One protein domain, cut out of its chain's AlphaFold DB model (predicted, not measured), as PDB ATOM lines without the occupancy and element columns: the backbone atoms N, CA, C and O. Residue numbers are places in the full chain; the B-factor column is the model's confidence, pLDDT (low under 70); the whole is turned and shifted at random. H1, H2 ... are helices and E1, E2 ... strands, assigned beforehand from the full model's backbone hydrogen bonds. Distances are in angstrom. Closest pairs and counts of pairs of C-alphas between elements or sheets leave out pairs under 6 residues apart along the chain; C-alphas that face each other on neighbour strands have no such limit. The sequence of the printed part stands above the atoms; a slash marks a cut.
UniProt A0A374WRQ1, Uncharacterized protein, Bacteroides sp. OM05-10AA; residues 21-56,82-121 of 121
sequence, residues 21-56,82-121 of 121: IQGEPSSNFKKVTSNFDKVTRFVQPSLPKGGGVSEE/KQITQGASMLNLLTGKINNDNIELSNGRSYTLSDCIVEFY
ATOM      1  N   ILE A  21      21.776  20.267 -23.425       98.00
ATOM      2  CA  ILE A  21      20.502  20.846 -22.982       98.00
ATOM      3  C   ILE A  21      20.420  20.775 -21.459       98.00
ATOM      4  O   ILE A  21      20.643  19.713 -20.879       98.00
ATOM      5  N   GLN A  22      20.084  21.886 -20.801       97.31
ATOM      6  CA  GLN A  22      19.854  21.899 -19.356       97.31
ATOM      7  C   GLN A  22      18.703  20.954 -18.993       97.31
ATOM      8  O   GLN A  22      17.606  21.038 -19.552       97.31
ATOM      9  N   GLY A  23      18.957  20.052 -18.053       93.56
ATOM     10  CA  GLY A  23      17.925  19.196 -17.486       93.56
ATOM     11  C   GLY A  23      17.107  19.900 -16.412       93.56
ATOM     12  O   GLY A  23      17.515  20.909 -15.840       93.56
ATOM     13  N   GLU A  24      15.959  19.316 -16.102       84.44
ATOM     14  CA  GLU A  24      15.083  19.756 -15.018       84.44
ATOM     15  C   GLU A  24      15.066  18.721 -13.890       84.44
ATOM     16  O   GLU A  24      15.148  17.514 -14.160       84.44
ATOM     17  N   PRO A  25      14.930  19.145 -12.622       73.44
ATOM     18  CA  PRO A  25      14.587  18.227 -11.548       73.44
ATOM     19  C   PRO A  25      13.314  17.460 -11.926       73.44
ATOM     20  O   PRO A  25      12.289  18.052 -12.254       73.44
ATOM     21  N   SER A  26      13.371  16.132 -11.884       68.12
ATOM     22  CA  SER A  26      12.186  15.287 -12.031       68.12
ATOM     23  C   SER A  26      11.173  15.612 -10.935       68.12
ATOM     24  O   SER A  26      11.532  16.090  -9.859       68.12
ATOM     25  N   SER A  27       9.909  15.269 -11.176       62.50
ATOM     26  CA  SER A  27       8.792  15.460 -10.240       62.50
ATOM     27  C   SER A  27       9.022  14.879  -8.838       62.50
ATOM     28  O   SER A  27       8.405  15.329  -7.878       62.50
ATOM     29  N   ASN A  28       9.933  13.910  -8.701       61.12
ATOM     30  CA  ASN A  28      10.302  13.308  -7.421       61.12
ATOM     31  C   ASN A  28      11.522  13.973  -6.756       61.12
ATOM     32  O   ASN A  28      12.016  13.440  -5.765       61.12
ATOM     33  N   PHE A  29      12.049  15.072  -7.313       60.66
ATOM     34  CA  PHE A  29      13.213  15.866  -6.872       60.66
ATOM     35  C   PHE A  29      14.531  15.092  -6.654       60.66
ATOM     36  O   PHE A  29      15.555  15.685  -6.334       60.66
ATOM     37  N   LYS A  30      14.537  13.770  -6.863       59.12
ATOM     38  CA  LYS A  30      15.683  12.872  -6.644       59.12
ATOM     39  C   LYS A  30      16.555  12.657  -7.883       59.12
ATOM     40  O   LYS A  30      17.648  12.120  -7.764       59.12
ATOM     41  N   LYS A  31      16.069  13.017  -9.071       68.88
ATOM     42  CA  LYS A  31      16.753  12.784 -10.351       68.88
ATOM     43  C   LYS A  31      16.573  14.002 -11.239       68.88
ATOM     44  O   LYS A  31      15.454  14.482 -11.328       68.88
ATOM     45  N   VAL A  32      17.620  14.487 -11.891       73.38
ATOM     46  CA  VAL A  32      17.476  15.445 -12.998       73.38
ATOM     47  C   VAL A  32      17.256  14.639 -14.277       73.38
ATOM     48  O   VAL A  32      17.877  13.586 -14.457       73.38
ATOM     49  N   THR A  33      16.328  15.071 -15.124       80.75
ATOM     50  CA  THR A  33      16.019  14.421 -16.403       80.75
ATOM     51  C   THR A  33      16.303  15.362 -17.557       80.75
ATOM     52  O   THR A  33      16.125  16.574 -17.439       80.75
ATOM     53  N   SER A  34      16.722  14.782 -18.676       84.56
ATOM     54  CA  SER A  34      16.909  15.513 -19.920       84.56
ATOM     55  C   SER A  34      15.605  16.151 -20.398       84.56
ATOM     56  O   SER A  34      14.520  15.589 -20.235       84.56
ATOM     57  N   ASN A  35      15.726  17.324 -21.017       92.06
ATOM     58  CA  ASN A  35      14.629  18.015 -21.695       92.06
ATOM     59  C   ASN A  35      14.647  17.791 -23.214       92.06
ATOM     60  O   ASN A  35      14.020  18.556 -23.946       92.06
ATOM     61  N   PHE A  36      15.346  16.756 -23.688       94.56
ATOM     62  CA  PHE A  36      15.540  16.454 -25.105       94.56
ATOM     63  C   PHE A  36      14.256  16.532 -25.944       94.56
ATOM     64  O   PHE A  36      14.156  17.386 -26.825       94.56
ATOM     65  N   ASP A  37      13.248  15.700 -25.655       94.25
ATOM     66  CA  ASP A  37      12.013  15.662 -26.455       94.25
ATOM     67  C   ASP A  37      11.237  16.981 -26.379       94.25
ATOM     68  O   ASP A  37      10.681  17.435 -27.381       94.25
ATOM     69  N   LYS A  38      11.219  17.620 -25.200       95.06
ATOM     70  CA  LYS A  38      10.546  18.910 -25.017       95.06
ATOM     71  C   LYS A  38      11.190  19.965 -25.910       95.06
ATOM     72  O   LYS A  38      10.489  20.601 -26.684       95.06
ATOM     73  N   VAL A  39      12.511  20.126 -25.830       97.38
ATOM     74  CA  VAL A  39      13.258  21.167 -26.550       97.38
ATOM     75  C   VAL A  39      13.256  20.922 -28.056       97.38
ATOM     76  O   VAL A  39      12.962  21.840 -28.820       97.38
ATOM     77  N   THR A  40      13.535  19.694 -28.499       97.00
ATOM     78  CA  THR A  40      13.662  19.373 -29.934       97.00
ATOM     79  C   THR A  40      12.341  19.496 -30.691       97.00
ATOM     80  O   THR A  40      12.352  19.758 -31.893       97.00
ATOM     81  N   ARG A  41      11.195  19.384 -30.007       96.62
ATOM     82  CA  ARG A  41       9.858  19.434 -30.625       96.62
ATOM     83  C   ARG A  41       9.072  20.711 -30.328       96.62
ATOM     84  O   ARG A  41       7.991  20.877 -30.892       96.62
ATOM     85  N   PHE A  42       9.592  21.601 -29.476       97.44
ATOM     86  CA  PHE A  42       8.865  22.785 -29.004       97.44
ATOM     87  C   PHE A  42       8.504  23.761 -30.129       97.44
ATOM     88  O   PHE A  42       7.373  24.234 -30.212       97.44
ATOM     89  N   VAL A  43       9.470  24.075 -30.997       97.94
ATOM     90  CA  VAL A  43       9.270  25.029 -32.093       97.94
ATOM     91  C   VAL A  43       8.516  24.345 -33.228       97.94
ATOM     92  O   VAL A  43       8.959  23.311 -33.733       97.94
ATOM     93  N   GLN A  44       7.384  24.937 -33.619       96.25
ATOM     94  CA  GLN A  44       6.526  24.466 -34.704       96.25
ATOM     95  C   GLN A  44       6.174  25.615 -35.673       96.25
ATOM     96  O   GLN A  44       5.857  26.712 -35.208       96.25
ATOM     97  N   PRO A  45       6.184  25.379 -37.001       95.75
ATOM     98  CA  PRO A  45       6.623  24.143 -37.659       95.75
ATOM     99  C   PRO A  45       8.125  23.884 -37.453       95.75
ATOM    100  O   PRO A  45       8.885  24.809 -37.166       95.75
ATOM    101  N   SER A  46       8.536  22.619 -37.592       96.81
ATOM    102  CA  SER A  46       9.941  22.203 -37.486       96.81
ATOM    103  C   SER A  46      10.849  23.061 -38.374       96.81
ATOM    104  O   SER A  46      10.590  23.211 -39.570       96.81
ATOM    105  N   LEU A  47      11.918  23.605 -37.789       98.19
ATOM    106  CA  LEU A  47      12.930  24.385 -38.503       98.19
ATOM    107  C   LEU A  47      13.890  23.545 -39.369       98.19
ATOM    108  O   LEU A  47      14.205  24.009 -40.471       98.19
ATOM    109  N   PRO A  48      14.388  22.364 -38.936       97.81
ATOM    110  CA  PRO A  48      15.228  21.529 -39.787       97.81
ATOM    111  C   PRO A  48      14.442  20.957 -40.964       97.81
ATOM    112  O   PRO A  48      13.283  20.560 -40.836       97.81
ATOM    113  N   LYS A  49      15.113  20.881 -42.113       97.38
ATOM    114  CA  LYS A  49      14.605  20.339 -43.381       97.38
ATOM    115  C   LYS A  49      15.037  18.891 -43.633       97.38
ATOM    116  O   LYS A  49      14.628  18.307 -44.633       97.38
ATOM    117  N   GLY A  50      15.871  18.320 -42.765       95.88
ATOM    118  CA  GLY A  50      16.359  16.943 -42.856       95.88
ATOM    119  C   GLY A  50      17.338  16.592 -41.732       95.88
ATOM    120  O   GLY A  50      17.585  17.398 -40.836       95.88
ATOM    121  N   GLY A  51      17.919  15.394 -41.797       96.19
ATOM    122  CA  GLY A  51      18.845  14.898 -40.775       96.19
ATOM    123  C   GLY A  51      18.154  14.338 -39.538       96.19
ATOM    124  O   GLY A  51      16.978  13.980 -39.583       96.19
ATOM    125  N   GLY A  52      18.906  14.267 -38.444       96.50
ATOM    126  CA  GLY A  52      18.466  13.680 -37.185       96.50
ATOM    127  C   GLY A  52      19.078  14.379 -35.979       96.50
ATOM    128  O   GLY A  52      20.031  15.149 -36.107       96.50
ATOM    129  N   VAL A  53      18.481  14.101 -34.823       97.69
ATOM    130  CA  VAL A  53      18.915  14.561 -33.506       97.69
ATOM    131  C   VAL A  53      18.737  13.413 -32.503       97.69
ATOM    132  O   VAL A  53      17.706  12.736 -32.539       97.69
ATOM    133  N   SER A  54      19.719  13.177 -31.633       96.44
ATOM    134  CA  SER A  54      19.737  12.085 -30.640       96.44
ATOM    135  C   SER A  54      20.379  12.521 -29.324       96.44
ATOM    136  O   SER A  54      21.147  13.478 -29.288       96.44
ATOM    137  N   GLU A  55      20.056  11.832 -28.227       94.06
ATOM    138  CA  GLU A  55      20.813  11.948 -26.974       94.06
ATOM    139  C   GLU A  55      22.015  10.999 -26.981       94.06
ATOM    140  O   GLU A  55      21.872   9.834 -27.342       94.06
ATOM    141  N   GLU A  56      23.161  11.470 -26.488       90.88
ATOM    142  CA  GLU A  56      24.449  10.756 -26.593       90.88
ATOM    143  C   GLU A  56      24.899  10.065 -25.298       90.88
ATOM    144  O   GLU A  56      26.088   9.838 -25.079       90.88
ATOM    145  N   LYS A  82      19.277  25.822 -34.689       98.25
ATOM    146  CA  LYS A  82      18.198  26.800 -34.463       98.25
ATOM    147  C   LYS A  82      17.025  26.194 -33.691       98.25
ATOM    148  O   LYS A  82      16.564  26.823 -32.747       98.25
ATOM    149  N   GLN A  83      16.586  24.983 -34.041       98.50
ATOM    150  CA  GLN A  83      15.502  24.270 -33.353       98.50
ATOM    151  C   GLN A  83      15.799  24.112 -31.858       98.50
ATOM    152  O   GLN A  83      14.977  24.479 -31.022       98.50
ATOM    153  N   ILE A  84      16.995  23.618 -31.527       98.31
ATOM    154  CA  ILE A  84      17.407  23.340 -30.148       98.31
ATOM    155  C   ILE A  84      17.592  24.643 -29.367       98.31
ATOM    156  O   ILE A  84      17.052  24.790 -28.273       98.31
ATOM    157  N   THR A  85      18.326  25.614 -29.923       98.19
ATOM    158  CA  THR A  85      18.607  26.879 -29.218       98.19
ATOM    159  C   THR A  85      17.342  27.709 -28.992       98.19
ATOM    160  O   THR A  85      17.142  28.217 -27.888       98.19
ATOM    161  N   GLN A  86      16.452  27.801 -29.987       98.44
ATOM    162  CA  GLN A  86      15.182  28.515 -29.849       98.44
ATOM    163  C   GLN A  86      14.216  27.776 -28.913       98.44
ATOM    164  O   GLN A  86      13.619  28.414 -28.048       98.44
ATOM    165  N   GLY A  87      14.089  26.451 -29.040       98.12
ATOM    166  CA  GLY A  87      13.247  25.642 -28.155       98.12
ATOM    167  C   GLY A  87      13.662  25.770 -26.690       98.12
ATOM    168  O   GLY A  87      12.821  26.037 -25.835       98.12
ATOM    169  N   ALA A  88      14.965  25.675 -26.405       97.88
ATOM    170  CA  ALA A  88      15.498  25.870 -25.060       97.88
ATOM    171  C   ALA A  88      15.215  27.286 -24.537       97.88
ATOM    172  O   ALA A  88      14.677  27.436 -23.442       97.88
ATOM    173  N   SER A  89      15.477  28.320 -25.344       97.69
ATOM    174  CA  SER A  89      15.217  29.707 -24.951       97.69
ATOM    175  C   SER A  89      13.743  29.963 -24.620       97.69
ATOM    176  O   SER A  89      13.464  30.640 -23.635       97.69
ATOM    177  N   MET A  90      12.797  29.438 -25.407       97.81
ATOM    178  CA  MET A  90      11.358  29.621 -25.159       97.81
ATOM    179  C   MET A  90      10.865  28.855 -23.924       97.81
ATOM    180  O   MET A  90       9.877  29.248 -23.308       97.81
ATOM    181  N   LEU A  91      11.565  27.784 -23.550       96.31
ATOM    182  CA  LEU A  91      11.329  27.013 -22.331       96.31
ATOM    183  C   LEU A  91      12.078  27.579 -21.109       96.31
ATOM    184  O   LEU A  91      11.993  26.998 -20.033       96.31
ATOM    185  N   ASN A  92      12.783  28.709 -21.248       96.25
ATOM    186  CA  ASN A  92      13.665  29.275 -20.217       96.25
ATOM    187  C   ASN A  92      14.761  28.299 -19.746       96.25
ATOM    188  O   ASN A  92      15.187  28.334 -18.592       96.25
ATOM    189  N   LEU A  93      15.228  27.438 -20.650       96.94
ATOM    190  CA  LEU A  93      16.322  26.499 -20.432       96.94
ATOM    191  C   LEU A  93      17.612  27.022 -21.061       96.94
ATOM    192  O   LEU A  93      17.609  27.676 -22.107       96.94
ATOM    193  N   LEU A  94      18.737  26.670 -20.450       97.69
ATOM    194  CA  LEU A  94      20.054  26.926 -21.014       97.69
ATOM    195  C   LEU A  94      20.478  25.802 -21.965       97.69
ATOM    196  O   LEU A  94      20.214  24.622 -21.741       97.69
ATOM    197  N   THR A  95      21.222  26.179 -23.000       98.31
ATOM    198  CA  THR A  95      22.093  25.257 -23.739       98.31
ATOM    199  C   THR A  95      23.558  25.484 -23.381       98.31
ATOM    200  O   THR A  95      23.917  26.567 -22.907       98.31
ATOM    201  N   GLY A  96      24.389  24.472 -23.608       97.94
ATOM    202  CA  GLY A  96      25.842  24.527 -23.540       97.94
ATOM    203  C   GLY A  96      26.482  23.991 -24.821       97.94
ATOM    204  O   GLY A  96      25.864  23.225 -25.558       97.94
ATOM    205  N   LYS A  97      27.724  24.382 -25.087       97.50
ATOM    206  CA  LYS A  97      28.566  23.828 -26.156       97.50
ATOM    207  C   LYS A  97      29.984  23.639 -25.634       97.50
ATOM    208  O   LYS A  97      30.427  24.417 -24.788       97.50
ATOM    209  N   ILE A  98      30.697  22.651 -26.155       97.00
ATOM    210  CA  ILE A  98      32.119  22.501 -25.859       97.00
ATOM    211  C   ILE A  98      32.920  23.445 -26.753       97.00
ATOM    212  O   ILE A  98      32.676  23.549 -27.957       97.00
ATOM    213  N   ASN A  99      33.856  24.167 -26.148       95.50
ATOM    214  CA  ASN A  99      34.844  24.971 -26.848       95.50
ATOM    215  C   ASN A  99      36.196  24.816 -26.148       95.50
ATOM    216  O   ASN A  99      36.399  25.342 -25.050       95.50
ATOM    217  N   ASN A 100      37.115  24.098 -26.798       91.94
ATOM    218  CA  ASN A 100      38.366  23.638 -26.194       91.94
ATOM    219  C   ASN A 100      38.073  22.914 -24.864       91.94
ATOM    220  O   ASN A 100      37.204  22.050 -24.807       91.94
ATOM    221  N   ASP A 101      38.732  23.318 -23.779       95.25
ATOM    222  CA  ASP A 101      38.590  22.696 -22.460       95.25
ATOM    223  C   ASP A 101      37.418  23.242 -21.633       95.25
ATOM    224  O   ASP A 101      37.372  23.025 -20.423       95.25
ATOM    225  N   ASN A 102      36.469  23.952 -22.252       97.31
ATOM    226  CA  ASN A 102      35.350  24.578 -21.553       97.31
ATOM    227  C   ASN A 102      33.990  24.127 -22.083       97.31
ATOM    228  O   ASN A 102      33.811  23.919 -23.283       97.31
ATOM    229  N   ILE A 103      33.001  24.101 -21.190       97.81
ATOM    230  CA  ILE A 103      31.589  24.192 -21.563       97.81
ATOM    231  C   ILE A 103      31.149  25.660 -21.499       97.81
ATOM    232  O   ILE A 103      31.161  26.290 -20.441       97.81
ATOM    233  N   GLU A 104      30.757  26.219 -22.641       98.25
ATOM    234  CA  GLU A 104      30.194  27.566 -22.762       98.25
ATOM    235  C   GLU A 104      28.669  27.495 -22.752       98.25
ATOM    236  O   GLU A 104      28.063  26.873 -23.626       98.25
ATOM    237  N   LEU A 105      28.042  28.152 -21.780       98.31
ATOM    238  CA  LEU A 105      26.594  28.232 -21.653       98.31
ATOM    239  C   LEU A 105      26.028  29.406 -22.456       98.31
ATOM    240  O   LEU A 105      26.613  30.483 -22.547       98.31
ATOM    241  N   SER A 106      24.813  29.224 -22.962       98.00
ATOM    242  CA  SER A 106      24.028  30.229 -23.699       98.00
ATOM    243  C   SER A 106      23.792  31.550 -22.955       98.00
ATOM    244  O   SER A 106      23.516  32.557 -23.599       98.00
ATOM    245  N   ASN A 107      23.938  31.583 -21.627       96.81
ATOM    246  CA  ASN A 107      23.866  32.815 -20.836       96.81
ATOM    247  C   ASN A 107      25.225  33.501 -20.605       96.81
ATOM    248  O   ASN A 107      25.324  34.394 -19.768       96.81
ATOM    249  N   GLY A 108      26.274  33.076 -21.313       97.38
ATOM    250  CA  GLY A 108      27.610  33.672 -21.269       97.38
ATOM    251  C   GLY A 108      28.525  33.127 -20.173       97.38
ATOM    252  O   GLY A 108      29.705  33.468 -20.150       97.38
ATOM    253  N   ARG A 109      28.026  32.265 -19.277       97.81
ATOM    254  CA  ARG A 109      28.880  31.560 -18.309       97.81
ATOM    255  C   ARG A 109      29.727  30.509 -19.019       97.81
ATOM    256  O   ARG A 109      29.267  29.879 -19.966       97.81
ATOM    257  N   SER A 110      30.939  30.291 -18.531       98.06
ATOM    258  CA  SER A 110      31.857  29.280 -19.050       98.06
ATOM    259  C   SER A 110      32.541  28.581 -17.884       98.06
ATOM    260  O   SER A 110      32.875  29.235 -16.893       98.06
ATOM    261  N   TYR A 111      32.707  27.266 -17.985       98.00
ATOM    262  CA  TYR A 111      33.349  26.452 -16.959       98.00
ATOM    263  C   TYR A 111      34.363  25.511 -17.594       98.00
ATOM    264  O   TYR A 111      34.049  24.853 -18.589       98.00
ATOM    265  N   THR A 112      35.536  25.390 -16.977       97.12
ATOM    266  CA  THR A 112      36.521  24.382 -17.365       97.12
ATOM    267  C   THR A 112      35.937  22.987 -17.152       97.12
ATOM    268  O   THR A 112      35.339  22.691 -16.113       97.12
ATOM    269  N   LEU A 113      36.140  22.083 -18.107       96.25
ATOM    270  CA  LEU A 113      35.690  20.691 -18.018       96.25
ATOM    271  C   LEU A 113      36.362  19.923 -16.867       96.25
ATOM    272  O   LEU A 113      35.796  18.949 -16.354       96.25
ATOM    273  N   SER A 114      37.544  20.372 -16.431       94.94
ATOM    274  CA  SER A 114      38.218  19.875 -15.226       94.94
ATOM    275  C   SER A 114      37.407  20.109 -13.953       94.94
ATOM    276  O   SER A 114      37.442  19.262 -13.063       94.94
ATOM    277  N   ASP A 115      36.655  21.210 -13.897       96.25
ATOM    278  CA  ASP A 115      35.902  21.649 -12.717       96.25
ATOM    279  C   ASP A 115      34.474  21.087 -12.710       96.25
ATOM    280  O   ASP A 115      33.763  21.150 -11.709       96.25
ATOM    281  N   CYS A 116      34.042  20.526 -13.839       96.31
ATOM    282  CA  CYS A 116      32.736  19.901 -13.994       96.31
ATOM    283  C   CYS A 116      32.773  18.421 -13.581       96.31
ATOM    284  O   CYS A 116      33.823  17.780 -13.576       96.31
ATOM    285  N   ILE A 117      31.615  17.819 -13.319       95.50
ATOM    286  CA  ILE A 117      31.459  16.357 -13.225       95.50
ATOM    287  C   ILE A 117      30.920  15.862 -14.568       95.50
ATOM    288  O   ILE A 117      29.986  16.452 -15.100       95.50
ATOM    289  N   VAL A 118      31.513  14.808 -15.127       94.44
ATOM    290  CA  VAL A 118      31.095  14.219 -16.410       94.44
ATOM    291  C   VAL A 118      30.674  12.780 -16.149       94.44
ATOM    292  O   VAL A 118      31.439  12.036 -15.532       94.44
ATOM    293  N   GLU A 119      29.481  12.401 -16.595       93.25
ATOM    294  CA  GLU A 119      28.909  11.063 -16.408       93.25
ATOM    295  C   GLU A 119      28.409  10.509 -17.749       93.25
ATOM    296  O   GLU A 119      27.819  11.246 -18.544       93.25
ATOM    297  N   PHE A 120      28.610   9.207 -17.961       91.75
ATOM    298  CA  PHE A 120      28.138   8.446 -19.122       91.75
ATOM    299  C   PHE A 120      27.120   7.388 -18.661       91.75
ATOM    300  O   PHE A 120      27.318   6.806 -17.589       91.75
ATOM    301  N   TYR A 121      26.040   7.163 -19.416       84.56
ATOM    302  CA  TYR A 121      24.917   6.287 -19.049       84.56
ATOM    303  C   TYR A 121      24.294   5.543 -20.232       84.56
ATOM    304  O   TYR A 121      24.418   6.023 -21.378       84.56
TER     305      TYR A 121
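What this domain is: This is residues 21 to 56 and 82 to 121 of the 121 residues of an uncharacterized protein of Bacteroides sp. OM05-10AA (UniProt A0A374WRQ1). Two short helices, H1 and H2, cross about at right angles at one end, and a small antiparallel sheet of three strands lies toward the other, with H2 only grazing it. Strands E1 and E5 lie away from that sheet, and residues 21 to 35, with no named element, fold back on themselves, residues 24 to 25 pairing antiparallel with 32 to 33. The printed part has 76 residues, under half of them in named elements, which run H1 E1 H2 E2 E3 E4 E5; the class is mixed, helices and strands. The whole is only just compact, close to loose, with a radius of gyration of the C-alphas of 13.6 A and spans of 39 by 34 by 24 A.

How they stand to each other: Look first at H1, residues 36 to 42, and H2, residues 82 to 90: they touch, about perpendicular at 88 degrees, closest at the C-alphas of Val 39 and Gly 87, 4.8 A apart. In both, every O i to N i+4 pair is within hydrogen-bond range. E2, residues 95 to 99, E3, residues 102 to 105, and E4, residues 110 to 112, form a meander, each strand the antiparallel neighbour of the one before. In the hairpin E2 and E3, find N 97 and O 104 within hydrogen-bond range at 2.9 A; in the hairpin E3 and E4, N 103 and O 111, also 2.9 A. H2 is on this sheet but only grazes it, with residues 84 to 89. E1, residues 52 to 56, and E5, residues 117 to 120, pair with no named strand and are apart from each other.

Where its parts are: Find C-alpha 36 at (15.540, 16.454, -25.105), where H1 begins its 10.0 A. E1 spans 12.5 A, H2 11.9 A, E2 13.1 A, E3 9.5 A and E4 7.0 A. E5 runs 10.4 A to C-alpha 120 at (28.138, 8.446, -19.122).

The domain as a whole: The C-alphas farthest apart are those of Pro 45 and Ser 114, 39.0 A. Residues 57 to 81 are not printed; C-alphas 56 and 82 are 18.9 A apart across this cut. Of the links printed whole, none is long. Expect low confidence at residues 26 to 31, with pLDDT under 70.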